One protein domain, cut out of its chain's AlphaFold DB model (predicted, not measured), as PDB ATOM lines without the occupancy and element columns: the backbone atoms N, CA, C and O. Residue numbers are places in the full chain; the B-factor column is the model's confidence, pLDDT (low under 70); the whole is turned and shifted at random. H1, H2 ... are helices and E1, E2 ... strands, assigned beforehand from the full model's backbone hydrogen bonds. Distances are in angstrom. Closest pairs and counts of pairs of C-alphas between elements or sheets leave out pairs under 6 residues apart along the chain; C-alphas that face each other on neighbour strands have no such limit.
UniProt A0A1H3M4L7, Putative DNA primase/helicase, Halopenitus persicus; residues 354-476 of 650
ATOM      1  N   THR A 354     103.619   7.143  -4.812       83.00
ATOM      2  CA  THR A 354     104.988   6.647  -4.617       83.00
ATOM      3  C   THR A 354     106.010   7.542  -5.313       83.00
ATOM      4  O   THR A 354     105.745   8.118  -6.368       83.00
ATOM      5  N   ARG A 355     107.189   7.652  -4.699       81.44
ATOM      6  CA  ARG A 355     108.371   8.330  -5.252       81.44
ATOM      7  C   ARG A 355     109.288   7.370  -5.999       81.44
ATOM      8  O   ARG A 355     110.251   7.830  -6.602       81.44
ATOM      9  N   ASP A 356     109.007   6.075  -5.902       78.44
ATOM     10  CA  ASP A 356     109.799   5.002  -6.474       78.44
ATOM     11  C   ASP A 356     109.023   4.381  -7.636       78.44
ATOM     12  O   ASP A 356     107.881   3.932  -7.491       78.44
ATOM     13  N   PHE A 357     109.629   4.397  -8.818       69.69
ATOM     14  CA  PHE A 357     109.026   3.793  -9.997       69.69
ATOM     15  C   PHE A 357     108.872   2.274  -9.829       69.69
ATOM     16  O   PHE A 357     107.897   1.698 -10.322       69.69
ATOM     17  N   GLU A 358     109.753   1.640  -9.052       79.06
ATOM     18  CA  GLU A 358     109.729   0.199  -8.815       79.06
ATOM     19  C   GLU A 358     108.514  -0.257  -8.015       79.06
ATOM     20  O   GLU A 358     107.999  -1.352  -8.236       79.06
ATOM     21  N   ASP A 359     107.945   0.600  -7.167       80.81
ATOM     22  CA  ASP A 359     106.671   0.298  -6.513       80.81
ATOM     23  C   ASP A 359     105.529   0.143  -7.526       80.81
ATOM     24  O   ASP A 359     104.622  -0.668  -7.320       80.81
ATOM     25  N   VAL A 360     105.563   0.895  -8.633       78.12
ATOM     26  CA  VAL A 360     104.572   0.776  -9.710       78.12
ATOM     27  C   VAL A 360     104.800  -0.507 -10.497       78.12
ATOM     28  O   VAL A 360     103.840  -1.253 -10.698       78.12
ATOM     29  N   LYS A 361     106.044  -0.796 -10.908       76.94
ATOM     30  CA  LYS A 361     106.370  -2.036 -11.631       76.94
ATOM     31  C   LYS A 361     106.009  -3.266 -10.804       76.94
ATOM     32  O   LYS A 361     105.311  -4.145 -11.301       76.94
ATOM     33  N   ARG A 362     106.379  -3.283  -9.521       85.62
ATOM     34  CA  ARG A 362     106.053  -4.362  -8.582       85.62
ATOM     35  C   ARG A 362     104.549  -4.528  -8.406       85.62
ATOM     36  O   ARG A 362     104.052  -5.650  -8.403       85.62
ATOM     37  N   ALA A 363     103.800  -3.431  -8.282       89.56
ATOM     38  CA  ALA A 363     102.345  -3.502  -8.186       89.56
ATOM     39  C   ALA A 363     101.703  -4.071  -9.459       89.56
ATOM     40  O   ALA A 363     100.755  -4.841  -9.348       89.56
ATOM     41  N   VAL A 364     102.230  -3.735 -10.644       89.31
ATOM     42  CA  VAL A 364     101.791  -4.295 -11.933       89.31
ATOM     43  C   VAL A 364     102.158  -5.779 -12.056       89.31
ATOM     44  O   VAL A 364     101.301  -6.583 -12.415       89.31
ATOM     45  N   GLY A 365     103.395  -6.159 -11.725       86.50
ATOM     46  CA  GLY A 365     103.871  -7.547 -11.776       86.50
ATOM     47  C   GLY A 365     103.168  -8.473 -10.777       86.50
ATOM     48  O   GLY A 365     102.992  -9.655 -11.049       86.50
ATOM     49  N   ASN A 366     102.688  -7.927  -9.656       91.38
ATOM     50  CA  ASN A 366     101.926  -8.662  -8.642       91.38
ATOM     51  C   ASN A 366     100.417  -8.725  -8.917       91.38
ATOM     52  O   ASN A 366      99.666  -9.249  -8.085       91.38
ATOM     53  N   LEU A 367      99.934  -8.168 -10.031       93.75
ATOM     54  CA  LEU A 367      98.520  -8.272 -10.368       93.75
ATOM     55  C   LEU A 367      98.139  -9.732 -10.611       93.75
ATOM     56  O   LEU A 367      98.839 -10.484 -11.282       93.75
ATOM     57  N   ASP A 368      96.964 -10.110 -10.113       94.06
ATOM     58  CA  ASP A 368      96.335 -11.370 -10.491       94.06
ATOM     59  C   ASP A 368      95.990 -11.322 -11.985       94.06
ATOM     60  O   ASP A 368      95.010 -10.693 -12.398       94.06
ATOM     61  N   ILE A 369      96.823 -11.978 -12.788       94.56
ATOM     62  CA  ILE A 369      96.737 -11.973 -14.244       94.56
ATOM     63  C   ILE A 369      95.411 -12.565 -14.759       94.56
ATOM     64  O   ILE A 369      94.896 -12.107 -15.779       94.56
ATOM     65  N   GLU A 370      94.783 -13.506 -14.039       94.62
ATOM     66  CA  GLU A 370      93.458 -14.021 -14.413       94.62
ATOM     67  C   GLU A 370      92.384 -12.951 -14.191       94.62
ATOM     68  O   GLU A 370      91.530 -12.732 -15.053       94.62
ATOM     69  N   ARG A 371      92.454 -12.224 -13.069       95.38
ATOM     70  CA  ARG A 371      91.551 -11.098 -12.794       95.38
ATOM     71  C   ARG A 371      91.757  -9.949 -13.782       95.38
ATOM     72  O   ARG A 371      90.786  -9.285 -14.154       95.38
ATOM     73  N   VAL A 372      92.998  -9.697 -14.203       96.31
ATOM     74  CA  VAL A 372      93.300  -8.733 -15.271       96.31
ATOM     75  C   VAL A 372      92.631  -9.174 -16.561       96.31
ATOM     76  O   VAL A 372      91.860  -8.389 -17.112       96.31
ATOM     77  N   ALA A 373      92.830 -10.423 -16.992       94.38
ATOM     78  CA  ALA A 373      92.188 -10.975 -18.183       94.38
ATOM     79  C   ALA A 373      90.667 -10.797 -18.146       94.38
ATOM     80  O   ALA A 373      90.094 -10.254 -19.086       94.38
ATOM     81  N   GLU A 374      90.023 -11.173 -17.039       94.44
ATOM     82  CA  GLU A 374      88.571 -11.070 -16.849       94.44
ATOM     83  C   GLU A 374      88.039  -9.637 -17.004       94.44
ATOM     84  O   GLU A 374      86.953  -9.424 -17.538       94.44
ATOM     85  N   LYS A 375      88.801  -8.635 -16.555       94.06
ATOM     86  CA  LYS A 375      88.414  -7.216 -16.640       94.06
ATOM     87  C   LYS A 375      88.782  -6.547 -17.966       94.06
ATOM     88  O   LYS A 375      88.407  -5.388 -18.174       94.06
ATOM     89  N   THR A 376      89.538  -7.227 -18.823       93.12
ATOM     90  CA  THR A 376      90.144  -6.637 -20.022       93.12
ATOM     91  C   THR A 376      89.800  -7.437 -21.275       93.12
ATOM     92  O   THR A 376      88.895  -7.061 -22.017       93.12
ATOM     93  N   ILE A 377      90.512  -8.536 -21.514       90.94
ATOM     94  CA  ILE A 377      90.549  -9.222 -22.806       90.94
ATOM     95  C   ILE A 377      89.792 -10.544 -22.849       90.94
ATOM     96  O   ILE A 377      89.516 -11.043 -23.940       90.94
ATOM     97  N   ALA A 378      89.429 -11.119 -21.702       91.88
ATOM     98  CA  ALA A 378      88.668 -12.357 -21.644       91.88
ATOM     99  C   ALA A 378      87.170 -12.066 -21.770       91.88
ATOM    100  O   ALA A 378      86.550 -11.495 -20.878       91.88
ATOM    101  N   TYR A 379      86.575 -12.500 -22.881       88.56
ATOM    102  CA  TYR A 379      85.126 -12.473 -23.060       88.56
ATOM    103  C   TYR A 379      84.449 -13.586 -22.250       88.56
ATOM    104  O   TYR A 379      83.442 -13.359 -21.585       88.56
ATOM    105  N   GLU A 380      84.999 -14.801 -22.314       89.25
ATOM    106  CA  GLU A 380      84.469 -15.970 -21.607       89.25
ATOM    107  C   GLU A 380      85.585 -16.998 -21.381       89.25
ATOM    108  O   GLU A 380      86.356 -17.296 -22.293       89.25
ATOM    109  N   TRP A 381      85.673 -17.584 -20.186       91.56
ATOM    110  CA  TRP A 381      86.644 -18.644 -19.908       91.56
ATOM    111  C   TRP A 381      86.214 -19.964 -20.553       91.56
ATOM    112  O   TRP A 381      85.054 -20.367 -20.445       91.56
ATOM    113  N   THR A 382      87.139 -20.673 -21.201       87.00
ATOM    114  CA  THR A 382      86.806 -21.915 -21.927       87.00
ATOM    115  C   THR A 382      86.306 -23.031 -21.008       87.00
ATOM    116  O   THR A 382      85.437 -23.803 -21.408       87.00
ATOM    117  N   ASP A 383      86.787 -23.078 -19.763       84.88
ATOM    118  CA  ASP A 383      86.355 -24.029 -18.733       84.88
ATOM    119  C   ASP A 383      84.931 -23.761 -18.211       84.88
ATOM    120  O   ASP A 383      84.268 -24.665 -17.700       84.88
ATOM    121  N   SER A 384      84.442 -22.533 -18.384       83.50
ATOM    122  CA  SER A 384      83.099 -22.100 -17.998       83.50
ATOM    123  C   SER A 384      82.059 -22.300 -19.108       83.50
ATOM    124  O   SER A 384      80.854 -22.306 -18.838       83.50
ATOM    125  N   LYS A 385      82.504 -22.533 -20.351       80.25
ATOM    126  CA  LYS A 385      81.637 -22.648 -21.528       80.25
ATOM    127  C   LYS A 385      81.199 -24.086 -21.789       80.25
ATOM    128  O   LYS A 385      81.996 -25.015 -21.909       80.25
ATOM    129  N   THR A 386      79.893 -24.282 -21.964       76.50
ATOM    130  CA  THR A 386      79.330 -25.612 -22.249       76.50
ATOM    131  C   THR A 386      79.816 -26.132 -23.607       76.50
ATOM    132  O   THR A 386      79.645 -25.464 -24.624       76.50
ATOM    133  N   GLY A 387      80.369 -27.349 -23.634       73.56
ATOM    134  CA  GLY A 387      80.851 -28.000 -24.862       73.56
ATOM    135  C   GLY A 387      82.327 -27.754 -25.190       73.56
ATOM    136  O   GLY A 387      82.801 -28.278 -26.195       73.56
ATOM    137  N   PHE A 388      83.052 -27.019 -24.342       71.94
ATOM    138  CA  PHE A 388      84.489 -26.777 -24.469       71.94
ATOM    139  C   PHE A 388      85.278 -27.571 -23.421       71.94
ATOM    140  O   PHE A 388      84.745 -28.033 -22.413       71.94
ATOM    141  N   THR A 389      86.559 -27.807 -23.695       73.38
ATOM    142  CA  THR A 389      87.497 -28.429 -22.756       73.38
ATOM    143  C   THR A 389      88.787 -27.631 -22.810       73.38
ATOM    144  O   THR A 389      89.401 -27.551 -23.875       73.38
ATOM    145  N   ASP A 390      89.185 -27.061 -21.675       72.75
ATOM    146  CA  ASP A 390      90.471 -26.381 -21.543       72.75
ATOM    147  C   ASP A 390      91.606 -27.411 -21.689       72.75
ATOM    148  O   ASP A 390      91.635 -28.435 -20.997       72.75
ATOM    149  N   ARG A 391      92.506 -27.175 -22.647       73.19
ATOM    150  CA  ARG A 391      93.688 -28.013 -22.921       73.19
ATOM    151  C   ARG A 391      94.995 -27.228 -22.799       73.19
ATOM    152  O   ARG A 391      96.016 -27.703 -23.284       73.19
ATOM    153  N   SER A 392      94.973 -26.056 -22.166       74.75
ATOM    154  CA  SER A 392      96.154 -25.198 -22.007       74.75
ATOM    155  C   SER A 392      97.243 -25.819 -21.119       74.75
ATOM    156  O   SER A 392      98.411 -25.465 -21.244       74.75
ATOM    157  N   GLY A 393      96.898 -26.806 -20.286       76.25
ATOM    158  CA  GLY A 393      97.838 -27.535 -19.430       76.25
ATOM    159  C   GLY A 393      97.830 -27.053 -17.977       76.25
ATOM    160  O   GLY A 393      97.051 -26.190 -17.585       76.25
ATOM    161  N   SER A 394      98.667 -27.661 -17.130       79.44
ATOM    162  CA  SER A 394      98.748 -27.288 -15.709       79.44
ATOM    163  C   SER A 394      99.393 -25.910 -15.539       79.44
ATOM    164  O   SER A 394     100.358 -25.601 -16.231       79.44
ATOM    165  N   GLY A 395      98.866 -25.089 -14.626       83.00
ATOM    166  CA  GLY A 395      99.329 -23.709 -14.422       83.00
ATOM    167  C   GLY A 395      98.785 -22.707 -15.445       83.00
ATOM    168  O   GLY A 395      98.996 -21.511 -15.287       83.00
ATOM    169  N   LYS A 396      98.020 -23.170 -16.439       90.81
ATOM    170  CA  LYS A 396      97.454 -22.334 -17.498       90.81
ATOM    171  C   LYS A 396      95.929 -22.321 -17.452       90.81
ATOM    172  O   LYS A 396      95.321 -23.171 -16.793       90.81
ATOM    173  N   ARG A 397      95.315 -21.315 -18.077       91.00
ATOM    174  CA  ARG A 397      93.855 -21.229 -18.214       91.00
ATOM    175  C   ARG A 397      93.454 -20.532 -19.507       91.00
ATOM    176  O   ARG A 397      93.808 -19.375 -19.718       91.00
ATOM    177  N   ALA A 398      92.711 -21.221 -20.366       91.31
ATOM    178  CA  ALA A 398      92.322 -20.709 -21.676       91.31
ATOM    179  C   ALA A 398      91.021 -19.898 -21.645       91.31
ATOM    180  O   ALA A 398      90.058 -20.241 -20.949       91.31
ATOM    181  N   PHE A 399      90.949 -18.863 -22.479       90.12
ATOM    182  CA  PHE A 399      89.773 -18.010 -22.632       90.12
ATOM    183  C   PHE A 399      89.456 -17.724 -24.102       90.12
ATOM    184  O   PHE A 399      90.272 -17.912 -25.003       90.12
ATOM    185  N   ILE A 400      88.224 -17.288 -24.339       88.00
ATOM    186  CA  ILE A 400      87.769 -16.715 -25.601       88.00
ATOM    187  C   ILE A 400      88.027 -15.213 -25.514       88.00
ATOM    188  O   ILE A 400      87.505 -14.578 -24.590       88.00
ATOM    189  N   PRO A 401      88.823 -14.633 -26.420       87.88
ATOM    190  CA  PRO A 401      89.149 -13.223 -26.342       87.88
ATOM    191  C   PRO A 401      87.996 -12.333 -26.828       87.88
ATOM    192  O   PRO A 401      87.177 -12.736 -27.656       87.88
ATOM    193  N   VAL A 402      87.965 -11.080 -26.370       84.88
ATOM    194  CA  VAL A 402      86.967 -10.064 -26.771       84.88
ATOM    195  C   VAL A 402      86.997  -9.693 -28.262       84.88
ATOM    196  O   VAL A 402      86.056  -9.063 -28.747       84.88
ATOM    197  N   TRP A 403      88.049 -10.069 -28.999       78.12
ATOM    198  CA  TRP A 403      88.193  -9.823 -30.443       78.12
ATOM    199  C   TRP A 403      87.850 -11.018 -31.336       78.12
ATOM    200  O   TRP A 403      87.694 -10.834 -32.538       78.12
ATOM    201  N   GLY A 404      87.710 -12.220 -30.776       73.25
ATOM    202  CA  GLY A 404      87.487 -13.454 -31.527       73.25
ATOM    203  C   GLY A 404      86.466 -14.335 -30.822       73.25
ATOM    204  O   GLY A 404      86.823 -15.318 -30.181       73.25
ATOM    205  N   THR A 405      85.182 -13.973 -30.919       63.34
ATOM    206  CA  THR A 405      84.091 -14.674 -30.212       63.34
ATOM    207  C   THR A 405      83.675 -15.996 -30.867       63.34
ATOM    208  O   THR A 405      82.979 -16.804 -30.240       63.34
ATOM    209  N   ASP A 406      84.104 -16.236 -32.110       59.72
ATOM    210  CA  ASP A 406      83.802 -17.442 -32.883       59.72
ATOM    211  C   ASP A 406      84.761 -18.574 -32.492       59.72
ATOM    212  O   ASP A 406      85.817 -18.798 -33.078       59.72
ATOM    213  N   ALA A 407      84.385 -19.289 -31.434       54.72
ATOM    214  CA  ALA A 407      85.180 -20.334 -30.798       54.72
ATOM    215  C   ALA A 407      85.236 -21.645 -31.618       54.72
ATOM    216  O   ALA A 407      84.733 -22.679 -31.179       54.72
ATOM    217  N   ASN A 408      85.838 -21.625 -32.810       53.59
ATOM    218  CA  ASN A 408      85.851 -22.788 -33.709       53.59
ATOM    219  C   ASN A 408      86.904 -23.869 -33.386       53.59
ATOM    220  O   ASN A 408      86.818 -24.955 -33.957       53.59
ATOM    221  N   SER A 409      87.841 -23.659 -32.449       52.53
ATOM    222  CA  SER A 409      88.768 -24.742 -32.045       52.53
ATOM    223  C   SER A 409      89.365 -24.687 -30.630       52.53
ATOM    224  O   SER A 409      89.814 -25.729 -30.165       52.53
ATOM    225  N   GLY A 410      89.272 -23.570 -29.895       57.69
ATOM    226  CA  GLY A 410      89.556 -23.504 -28.450       57.69
ATOM    227  C   GLY A 410      91.040 -23.611 -28.050       57.69
ATOM    228  O   GLY A 410      91.738 -24.547 -28.424       57.69
ATOM    229  N   ASN A 411      91.467 -22.689 -27.180       61.44
ATOM    230  CA  ASN A 411      92.769 -22.610 -26.488       61.44
ATOM    231  C   ASN A 411      93.920 -21.873 -27.188       61.44
ATOM    232  O   ASN A 411      95.031 -21.929 -26.671       61.44
ATOM    233  N   ALA A 412      93.676 -21.138 -28.281       73.06
ATOM    234  CA  ALA A 412      94.703 -20.247 -28.837       73.06
ATOM    235  C   ALA A 412      95.173 -19.223 -27.785       73.06
ATOM    236  O   ALA A 412      96.367 -19.033 -27.598       73.06
ATOM    237  N   ASN A 413      94.225 -18.668 -27.022       87.88
ATOM    238  CA  ASN A 413      94.476 -17.666 -25.994       87.88
ATOM    239  C   ASN A 413      94.390 -18.273 -24.587       87.88
ATOM    240  O   ASN A 413      93.364 -18.857 -24.218       87.88
ATOM    241  N   PHE A 414      95.449 -18.127 -23.794       91.44
ATOM    242  CA  PHE A 414      95.484 -18.586 -22.408       91.44
ATOM    243  C   PHE A 414      96.347 -17.702 -21.512       91.44
ATOM    244  O   PHE A 414      97.234 -16.996 -21.972       91.44
ATOM    245  N   ILE A 415      96.075 -17.753 -20.214       93.69
ATOM    246  CA  ILE A 415      96.906 -17.153 -19.174       93.69
ATOM    247  C   ILE A 415      97.884 -18.202 -18.664       93.69
ATOM    248  O   ILE A 415      97.456 -19.304 -18.315       93.69
ATOM    249  N   ASP A 416      99.168 -17.868 -18.608       90.38
ATOM    250  CA  ASP A 416     100.177 -18.606 -17.857       90.38
ATOM    251  C   ASP A 416     100.340 -17.965 -16.476       90.38
ATOM    252  O   ASP A 416     100.874 -16.865 -16.332       90.38
ATOM    253  N   LYS A 417      99.842 -18.653 -15.443       86.00
ATOM    254  CA  LYS A 417      99.858 -18.144 -14.066       86.00
ATOM    255  C   LYS A 417     101.245 -18.155 -13.444       86.00
ATOM    256  O   LYS A 417     101.468 -17.407 -12.501       86.00
ATOM    257  N   ASN A 418     102.135 -19.025 -13.918       82.25
ATOM    258  CA  ASN A 418     103.484 -19.113 -13.368       82.25
ATOM    259  C   ASN A 418     104.342 -17.957 -13.883       82.25
ATOM    260  O   ASN A 418     105.143 -17.415 -13.133       82.25
ATOM    261  N   GLU A 419     104.128 -17.579 -15.143       80.44
ATOM    262  CA  GLU A 419     104.842 -16.480 -15.799       80.44
ATOM    263  C   GLU A 419     104.137 -15.124 -15.619       80.44
ATOM    264  O   GLU A 419     104.690 -14.092 -15.973       80.44
ATOM    265  N   GLY A 420     102.895 -15.101 -15.115       86.81
ATOM    266  CA  GLY A 420     102.119 -13.867 -14.959       86.81
ATOM    267  C   GLY A 420     101.757 -13.205 -16.293       86.81
ATOM    268  O   GLY A 420     101.657 -11.983 -16.370       86.81
ATOM    269  N   THR A 421     101.572 -13.998 -17.354       90.81
ATOM    270  CA  THR A 421     101.405 -13.489 -18.726       90.81
ATOM    271  C   THR A 421     100.194 -14.074 -19.444       90.81
ATOM    272  O   THR A 421      99.698 -15.157 -19.125       90.81
ATOM    273  N   TRP A 422      99.713 -13.346 -20.444       91.88
ATOM    274  CA  TRP A 422      98.822 -13.841 -21.483       91.88
ATOM    275  C   TRP A 422      99.644 -14.362 -22.663       91.88
ATOM    276  O   TRP A 422     100.640 -13.754 -23.036       91.88
ATOM    277  N   VAL A 423      99.209 -15.473 -23.255       88.56
ATOM    278  CA  VAL A 423      99.784 -16.073 -24.460       88.56
ATOM    279  C   VAL A 423      98.701 -16.249 -25.522       88.56
ATOM    280  O   VAL A 423      97.638 -16.815 -25.242       88.56
ATOM    281  N   ASP A 424      98.999 -15.818 -26.747       86.12
ATOM    282  CA  ASP A 424      98.253 -16.132 -27.965       86.12
ATOM    283  C   ASP A 424      99.078 -17.085 -28.838       86.12
ATOM    284  O   ASP A 424      99.959 -16.687 -29.597       86.12
ATOM    285  N   SER A 425      98.814 -18.381 -28.697       77.62
ATOM    286  CA  SER A 425      99.564 -19.448 -29.367       77.62
ATOM    287  C   SER A 425      99.322 -19.561 -30.870       77.62
ATOM    288  O   SER A 425     100.108 -20.236 -31.525       77.62
ATOM    289  N   SER A 426      98.281 -18.930 -31.432       66.69
ATOM    290  CA  SER A 426      98.136 -18.858 -32.896       66.69
ATOM    291  C   SER A 426      99.050 -17.818 -33.534       66.69
ATOM    292  O   SER A 426      99.292 -17.900 -34.725       66.69
ATOM    293  N   GLU A 427      99.543 -16.863 -32.749       62.22
ATOM    294  CA  GLU A 427     100.310 -15.704 -33.230       62.22
ATOM    295  C   GLU A 427     101.666 -15.611 -32.513       62.22
ATOM    296  O   GLU A 427     102.348 -14.593 -32.562       62.22
ATOM    297  N   SER A 428     102.040 -16.670 -31.782       68.75
ATOM    298  CA  SER A 428     103.270 -16.772 -30.986       68.75
ATOM    299  C   SER A 428     103.545 -15.560 -30.085       68.75
ATOM    300  O   SER A 428     104.698 -15.227 -29.810       68.75
ATOM    301  N   HIS A 429     102.488 -14.912 -29.592       77.81
ATOM    302  CA  HIS A 429     102.596 -13.695 -28.800       77.81
ATOM    303  C   HIS A 429     102.454 -13.979 -27.305       77.81
ATOM    304  O   HIS A 429     101.634 -14.799 -26.890       77.81
ATOM    305  N   GLN A 430     103.224 -13.261 -26.488       84.25
ATOM    306  CA  GLN A 430     103.134 -13.282 -25.032       84.25
ATOM    307  C   GLN A 430     103.166 -11.844 -24.511       84.25
ATOM    308  O   GLN A 430     104.039 -11.082 -24.905       84.25
ATOM    309  N   ALA A 431     102.244 -11.480 -23.621       86.75
ATOM    310  CA  ALA A 431     102.070 -10.114 -23.122       86.75
ATOM    311  C   ALA A 431     101.694 -10.074 -21.635       86.75
ATOM    312  O   ALA A 431     101.207 -11.059 -21.073       86.75
ATOM    313  N   GLY A 432     101.911  -8.925 -20.991       91.25
ATOM    314  CA  GLY A 432     101.616  -8.710 -19.578       91.25
ATOM    315  C   GLY A 432     100.296  -7.965 -19.329       91.25
ATOM    316  O   GLY A 432      99.544  -7.659 -20.258       91.25
ATOM    317  N   PRO A 433     100.000  -7.627 -18.059       94.69
ATOM    318  CA  PRO A 433      98.780  -6.917 -17.673       94.69
ATOM    319  C   PRO A 433      98.526  -5.593 -18.409       94.69
ATOM    320  O   PRO A 433      97.372  -5.218 -18.628       94.69
ATOM    321  N   VAL A 434      99.593  -4.866 -18.750       90.75
ATOM    322  CA  VAL A 434      99.520  -3.528 -19.357       90.75
ATOM    323  C   VAL A 434      99.018  -3.621 -20.793       90.75
ATOM    324  O   VAL A 434      98.080  -2.913 -21.157       90.75
ATOM    325  N   GLU A 435      99.569  -4.541 -21.583       90.19
ATOM    326  CA  GLU A 435      99.118  -4.809 -22.948       90.19
ATOM    327  C   GLU A 435      97.661  -5.276 -22.959       90.19
ATOM    328  O   GLU A 435      96.852  -4.767 -23.732       90.19
ATOM    329  N   MET A 436      97.279  -6.171 -22.041       92.12
ATOM    330  CA  MET A 436      95.888  -6.628 -21.919       92.12
ATOM    331  C   MET A 436      94.930  -5.447 -21.681       92.12
ATOM    332  O   MET A 436      93.857  -5.373 -22.283       92.12
ATOM    333  N   ALA A 437      95.317  -4.489 -20.837       90.56
ATOM    334  CA  ALA A 437      94.521  -3.294 -20.582       90.56
ATOM    335  C   ALA A 437      94.387  -2.389 -21.816       90.56
ATOM    336  O   ALA A 437      93.276  -1.949 -22.116       90.56
ATOM    337  N   LEU A 438      95.479  -2.162 -22.549       86.56
ATOM    338  CA  LEU A 438      95.486  -1.355 -23.775       86.56
ATOM    339  C   LEU A 438      94.620  -1.975 -24.877       86.56
ATOM    340  O   LEU A 438      93.795  -1.294 -25.484       86.56
ATOM    341  N   VAL A 439      94.728  -3.290 -25.080       86.31
ATOM    342  CA  VAL A 439      93.918  -4.025 -26.065       86.31
ATOM    343  C   VAL A 439      92.416  -3.921 -25.756       86.31
ATOM    344  O   VAL A 439      91.588  -3.905 -26.674       86.31
ATOM    345  N   ALA A 440      92.042  -3.832 -24.476       83.25
ATOM    346  CA  ALA A 440      90.648  -3.805 -24.042       83.25
ATOM    347  C   ALA A 440      89.923  -2.473 -24.285       83.25
ATOM    348  O   ALA A 440      88.716  -2.497 -24.535       83.25
ATOM    349  N   GLU A 441      90.612  -1.331 -24.224       75.75
ATOM    350  CA  GLU A 441      89.966  -0.012 -24.354       75.75
ATOM    351  C   GLU A 441      89.657   0.377 -25.805       75.75
ATOM    352  O   GLU A 441      88.875   1.290 -26.033       75.75
ATOM    353  N   LYS A 442      90.169  -0.367 -26.800       59.44
ATOM    354  CA  LYS A 442      89.855  -0.219 -28.241       59.44
ATOM    355  C   LYS A 442      90.087   1.177 -28.846       59.44
ATOM    356  O   LYS A 442      89.796   1.357 -30.030       59.44
ATOM    357  N   GLU A 443      90.614   2.133 -28.091       50.22
ATOM    358  CA  GLU A 443      90.993   3.453 -28.582       50.22
ATOM    359  C   GLU A 443      92.450   3.434 -29.057       50.22
ATOM    360  O   GLU A 443      93.322   2.875 -28.403       50.22
ATOM    361  N   GLU A 444      92.657   3.987 -30.255       52.62
ATOM    362  CA  GLU A 444      93.934   4.153 -30.968       52.62
ATOM    363  C   GLU A 444      94.814   2.897 -31.124       52.62
ATOM    364  O   GLU A 444      95.602   2.550 -30.259       52.62
ATOM    365  N   ASN A 445      94.738   2.268 -32.308       55.56
ATOM    366  CA  ASN A 445      95.683   1.294 -32.892       55.56
ATOM    367  C   ASN A 445      96.016  -0.004 -32.117       55.56
ATOM    368  O   ASN A 445      96.230  -1.025 -32.764       55.56
ATOM    369  N   TRP A 446      95.922  -0.063 -30.787       67.31
ATOM    370  CA  TRP A 446      96.311  -1.211 -29.954       67.31
ATOM    371  C   TRP A 446      95.476  -2.473 -30.174       67.31
ATOM    372  O   TRP A 446      95.951  -3.579 -29.960       67.31
ATOM    373  N   TYR A 447      94.240  -2.350 -30.655       58.69
ATOM    374  CA  TYR A 447      93.440  -3.514 -31.051       58.69
ATOM    375  C   TYR A 447      93.986  -4.201 -32.322       58.69
ATOM    376  O   TYR A 447      93.910  -5.428 -32.460       58.69
ATOM    377  N   ARG A 448      94.519  -3.412 -33.266       60.09
ATOM    378  CA  ARG A 448      95.126  -3.918 -34.511       60.09
ATOM    379  C   ARG A 448      96.573  -4.346 -34.265       60.09
ATOM    380  O   ARG A 448      96.933  -5.425 -34.715       60.09
ATOM    381  N   ASP A 449      97.284  -3.604 -33.423       65.88
ATOM    382  CA  ASP A 449      98.691  -3.809 -33.058       65.88
ATOM    383  C   ASP A 449      98.840  -4.542 -31.711       65.88
ATOM    384  O   ASP A 449      99.806  -4.351 -30.976       65.88
ATOM    385  N   ARG A 450      97.867  -5.393 -31.361       67.44
ATOM    386  CA  ARG A 450      97.759  -6.085 -30.056       67.44
ATOM    387  C   ARG A 450      98.920  -7.023 -29.719       67.44
ATOM    388  O   ARG A 450      98.940  -7.583 -28.631       67.44
ATOM    389  N   TYR A 451      99.834  -7.206 -30.664       67.50
ATOM    390  CA  TYR A 451     101.017  -8.047 -30.553       67.50
ATOM    391  C   TYR A 451     102.311  -7.240 -30.348       67.50
ATOM    392  O   TYR A 451     103.399  -7.811 -30.386       67.50
ATOM    393  N   ARG A 452     102.197  -5.927 -30.103       73.62
ATOM    394  CA  ARG A 452     103.282  -5.027 -29.690       73.62
ATOM    395  C   ARG A 452     103.385  -4.966 -28.160       73.62
ATOM    396  O   ARG A 452     102.383  -5.091 -27.464       73.62
ATOM    397  N   HIS A 453     104.580  -4.695 -27.630       76.88
ATOM    398  CA  HIS A 453     104.780  -4.398 -26.205       76.88
ATOM    399  C   HIS A 453     104.649  -2.908 -25.887       76.88
ATOM    400  O   HIS A 453     105.146  -2.047 -26.624       76.88
ATOM    401  N   ALA A 454     103.991  -2.590 -24.774       70.56
ATOM    402  CA  ALA A 454     103.760  -1.216 -24.355       70.56
ATOM    403  C   ALA A 454     105.050  -0.592 -23.812       70.56
ATOM    404  O   ALA A 454     105.713  -1.147 -22.938       70.56
ATOM    405  N   ARG A 455     105.404   0.600 -24.309       62.81
ATOM    406  CA  ARG A 455     106.593   1.357 -23.885       62.81
ATOM    407  C   ARG A 455     106.263   2.829 -23.690       62.81
ATOM    408  O   ARG A 455     105.314   3.338 -24.282       62.81
ATOM    409  N   GLY A 456     107.064   3.524 -22.884       57.50
ATOM    410  CA  GLY A 456     106.933   4.969 -22.686       57.50
ATOM    411  C   GLY A 456     105.508   5.374 -22.295       57.50
ATOM    412  O   GLY A 456     104.961   4.865 -21.317       57.50
ATOM    413  N   ILE A 457     104.905   6.285 -23.065       55.03
ATOM    414  CA  ILE A 457     103.553   6.792 -22.791       55.03
ATOM    415  C   ILE A 457     102.474   5.706 -22.900       55.03
ATOM    416  O   ILE A 457     101.567   5.695 -22.072       55.03
ATOM    417  N   ASP A 458     102.614   4.747 -23.825       66.00
ATOM    418  CA  ASP A 458     101.656   3.646 -23.997       66.00
ATOM    419  C   ASP A 458     101.578   2.797 -22.722       66.00
ATOM    420  O   ASP A 458     100.496   2.460 -22.239       66.00
ATOM    421  N   TRP A 459     102.734   2.515 -22.113       76.75
ATOM    422  CA  TRP A 459     102.799   1.769 -20.859       76.75
ATOM    423  C   TRP A 459     102.091   2.520 -19.722       76.75
ATOM    424  O   TRP A 459     101.282   1.945 -18.993       76.75
ATOM    425  N   TRP A 460     102.318   3.833 -19.611       65.06
ATOM    426  CA  TRP A 460     101.640   4.671 -18.619       65.06
ATOM    427  C   TRP A 460     100.126   4.757 -18.842       65.06
ATOM    428  O   TRP A 460      99.377   4.738 -17.859       65.06
ATOM    429  N   CYS A 461      99.674   4.789 -20.097       69.00
ATOM    430  CA  CYS A 461      98.260   4.699 -20.455       69.00
ATOM    431  C   CYS A 461      97.660   3.368 -19.983       69.00
ATOM    432  O   CYS A 461      96.654   3.373 -19.273       69.00
ATOM    433  N   GLY A 462      98.312   2.238 -20.275       79.38
ATOM    434  CA  GLY A 462      97.858   0.914 -19.838       79.38
ATOM    435  C   GLY A 462      97.774   0.784 -18.315       79.38
ATOM    436  O   GLY A 462      96.779   0.290 -17.780       79.38
ATOM    437  N   VAL A 463      98.750   1.327 -17.584       79.44
ATOM    438  CA  VAL A 463      98.696   1.398 -16.115       79.44
ATOM    439  C   VAL A 463      97.533   2.272 -15.623       79.44
ATOM    440  O   VAL A 463      96.863   1.917 -14.651       79.44
ATOM    441  N   GLY A 464      97.256   3.400 -16.284       73.75
ATOM    442  CA  GLY A 464      96.089   4.241 -15.999       73.75
ATOM    443  C   GLY A 464      94.768   3.490 -16.178       73.75
ATOM    444  O   GLY A 464      93.908   3.528 -15.298       73.75
ATOM    445  N   ILE A 465      94.642   2.724 -17.262       84.75
ATOM    446  CA  ILE A 465      93.478   1.875 -17.542       84.75
ATOM    447  C   ILE A 465      93.303   0.811 -16.453       84.75
ATOM    448  O   ILE A 465      92.194   0.608 -15.958       84.75
ATOM    449  N   LEU A 466      94.385   0.149 -16.034       89.69
ATOM    450  CA  LEU A 466      94.336  -0.824 -14.940       89.69
ATOM    451  C   LEU A 466      93.842  -0.178 -13.634       89.69
ATOM    452  O   LEU A 466      92.944  -0.724 -12.986       89.69
ATOM    453  N   ARG A 467      94.340   1.014 -13.275       83.38
ATOM    454  CA  ARG A 467      93.817   1.759 -12.112       83.38
ATOM    455  C   ARG A 467      92.323   2.047 -12.253       83.38
ATOM    456  O   ARG A 467      91.561   1.739 -11.338       83.38
ATOM    457  N   ASN A 468      91.883   2.527 -13.417       80.25
ATOM    458  CA  ASN A 468      90.468   2.807 -13.700       80.25
ATOM    459  C   ASN A 468      89.587   1.547 -13.627       80.25
ATOM    460  O   ASN A 468      88.428   1.611 -13.217       80.25
ATOM    461  N   LYS A 469      90.137   0.372 -13.953       87.50
ATOM    462  CA  LYS A 469      89.465  -0.932 -13.801       87.50
ATOM    463  C   LYS A 469      89.455  -1.452 -12.355       87.50
ATOM    464  O   LYS A 469      88.871  -2.516 -12.095       87.50
ATOM    465  N   GLY A 470      90.024  -0.698 -11.413       87.50
ATOM    466  CA  GLY A 470      90.000  -0.953  -9.973       87.50
ATOM    467  C   GLY A 470      91.168  -1.794  -9.460       87.50
ATOM    468  O   GLY A 470      91.008  -2.479  -8.449       87.50
ATOM    469  N   PHE A 471      92.301  -1.809 -10.168       89.94
ATOM    470  CA  PHE A 471      93.541  -2.397  -9.663       89.94
ATOM    471  C   PHE A 471      94.309  -1.376  -8.815       89.94
ATOM    472  O   PHE A 471      94.497  -0.229  -9.219       89.94
ATOM    473  N   GLU A 472      94.753  -1.794  -7.629       88.62
ATOM    474  CA  GLU A 472      95.481  -0.944  -6.684       88.62
ATOM    475  C   GLU A 472      96.948  -0.803  -7.113       88.62
ATOM    476  O   GLU A 472      97.825  -1.523  -6.645       88.62
ATOM    477  N   ILE A 473      97.213   0.122  -8.038       85.75
ATOM    478  CA  ILE A 473      98.565   0.437  -8.512       85.75
ATOM    479  C   ILE A 473      98.923   1.848  -8.027       85.75
ATOM    480  O   ILE A 473      98.180   2.785  -8.338       85.75
ATOM    481  N   PRO A 474     100.039   2.057  -7.305       84.31
ATOM    482  CA  PRO A 474     100.402   3.375  -6.797       84.31
ATOM    483  C   PRO A 474     100.742   4.339  -7.937       84.31
ATOM    484  O   PRO A 474     101.186   3.908  -9.000       84.31
ATOM    485  N   VAL A 475     100.529   5.642  -7.756       77.94
ATOM    486  CA  VAL A 475     100.851   6.679  -8.745       77.94
ATOM    487  C   VAL A 475     102.258   7.215  -8.502       77.94
ATOM    488  O   VAL A 475     102.542   7.769  -7.444       77.94
ATOM    489  N   TYR A 476     103.121   7.069  -9.509       80.69
ATOM    490  CA  TYR A 476     104.486   7.587  -9.476       80.69
ATOM    491  C   TYR A 476     104.527   9.111  -9.621       80.69
ATOM    492  O   TYR A 476     104.041   9.651 -10.629       80.69
TER     493      TYR A 476
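AT A GLANCE: This is residues 354 to 476 of the 650 residues of the protein "Putative DNA primase/helicase" of Halopenitus persicus (UniProt A0A1H3M4L7). A twisted sheet of five strands makes one end of an elongated domain, and four helices run from it toward the other end. H2 packs on the sheet, H3 lies side by side with H2, H4 crosses H3, and H1 lies at the far end with both ends of the printed part. The 123 printed residues hold, in chain order, H1, H2, E1, E2, E3, E4, E5, H3 and H4; the sheet's order is E1, E2, E3, E4, E5, all antiparallel. The class is mixed, helices and strands, with under half of the residues, 59, in named elements. The whole is compact, with a radius of gyration of the C-alphas of 14.4 A, and spans 49 by 30 by 24 A.

HOW THE PARTS SIT: E1, residues 378 to 381, E2, 396 to 401, E3, 413 to 416, E4, 421 to 424, and E5, 429 to 431, form a meander, each strand the antiparallel neighbour and hairpin partner of the one before. The sheet is only just strongly twisted, with C-alphas up to 4.3 A off its best plane. Pairing is staggered: E2 pairs with E3 over residues 396 to 398 and with E1 over 399 to 401. N 400 and O 380 are 2.8 A apart, N 397 and O 415 2.9 A, N 414 and O 423 2.9 A, and N 422 and O 431 2.8 A, within hydrogen-bond range. H2, residues 369 to 375, is on the sheet at a height of 7.3 A, over none of the strands; its closest C-alphas to E4 are those of Ile 369 and Thr 421, 6.6 A. H3, residues 433 to 441, is the hub and only grazes the sheet. It touches H2 at a shallow tilt of 12 degrees, the same way, closest at the C-alphas of Val 372 and Pro 433, 6.3 A. H4, residues 456 to 468, touches H3 about perpendicular, at 77 degrees, closest at the C-alphas of Val 434 and Gly 462, 4.8 A. H1, residues 357 to 365, only just touches H3, only at their ends, with 3 pairs of C-alphas within 8 A, the closest those of Val 364 and Pro 433, 7.0 A. In H1, H2, H3 and H4 every O i to N i+4 pair is within hydrogen-bond range.

IN THESE COORDINATES: H1 begins at C-alpha 357, (109.026, 3.793, -9.997), and is 12.6 A long. E2 measures 15.2 A, H3 13.0 A and H4 18.9 A, ending at C-alpha 468, (90.468, 2.807, -13.700).

THE WHOLE: The C-alphas farthest apart, those of Arg 355 and Gly 387, are 49.6 A apart. The printed part has no cut. The links E1 to E2, E2 to E3 and H3 to H4 are long. The model's confidence is low, with pLDDT under 70, for instance in residues 405 to 411 and in residues 442 to 451; the mean pLDDT of the printed part is 79.7.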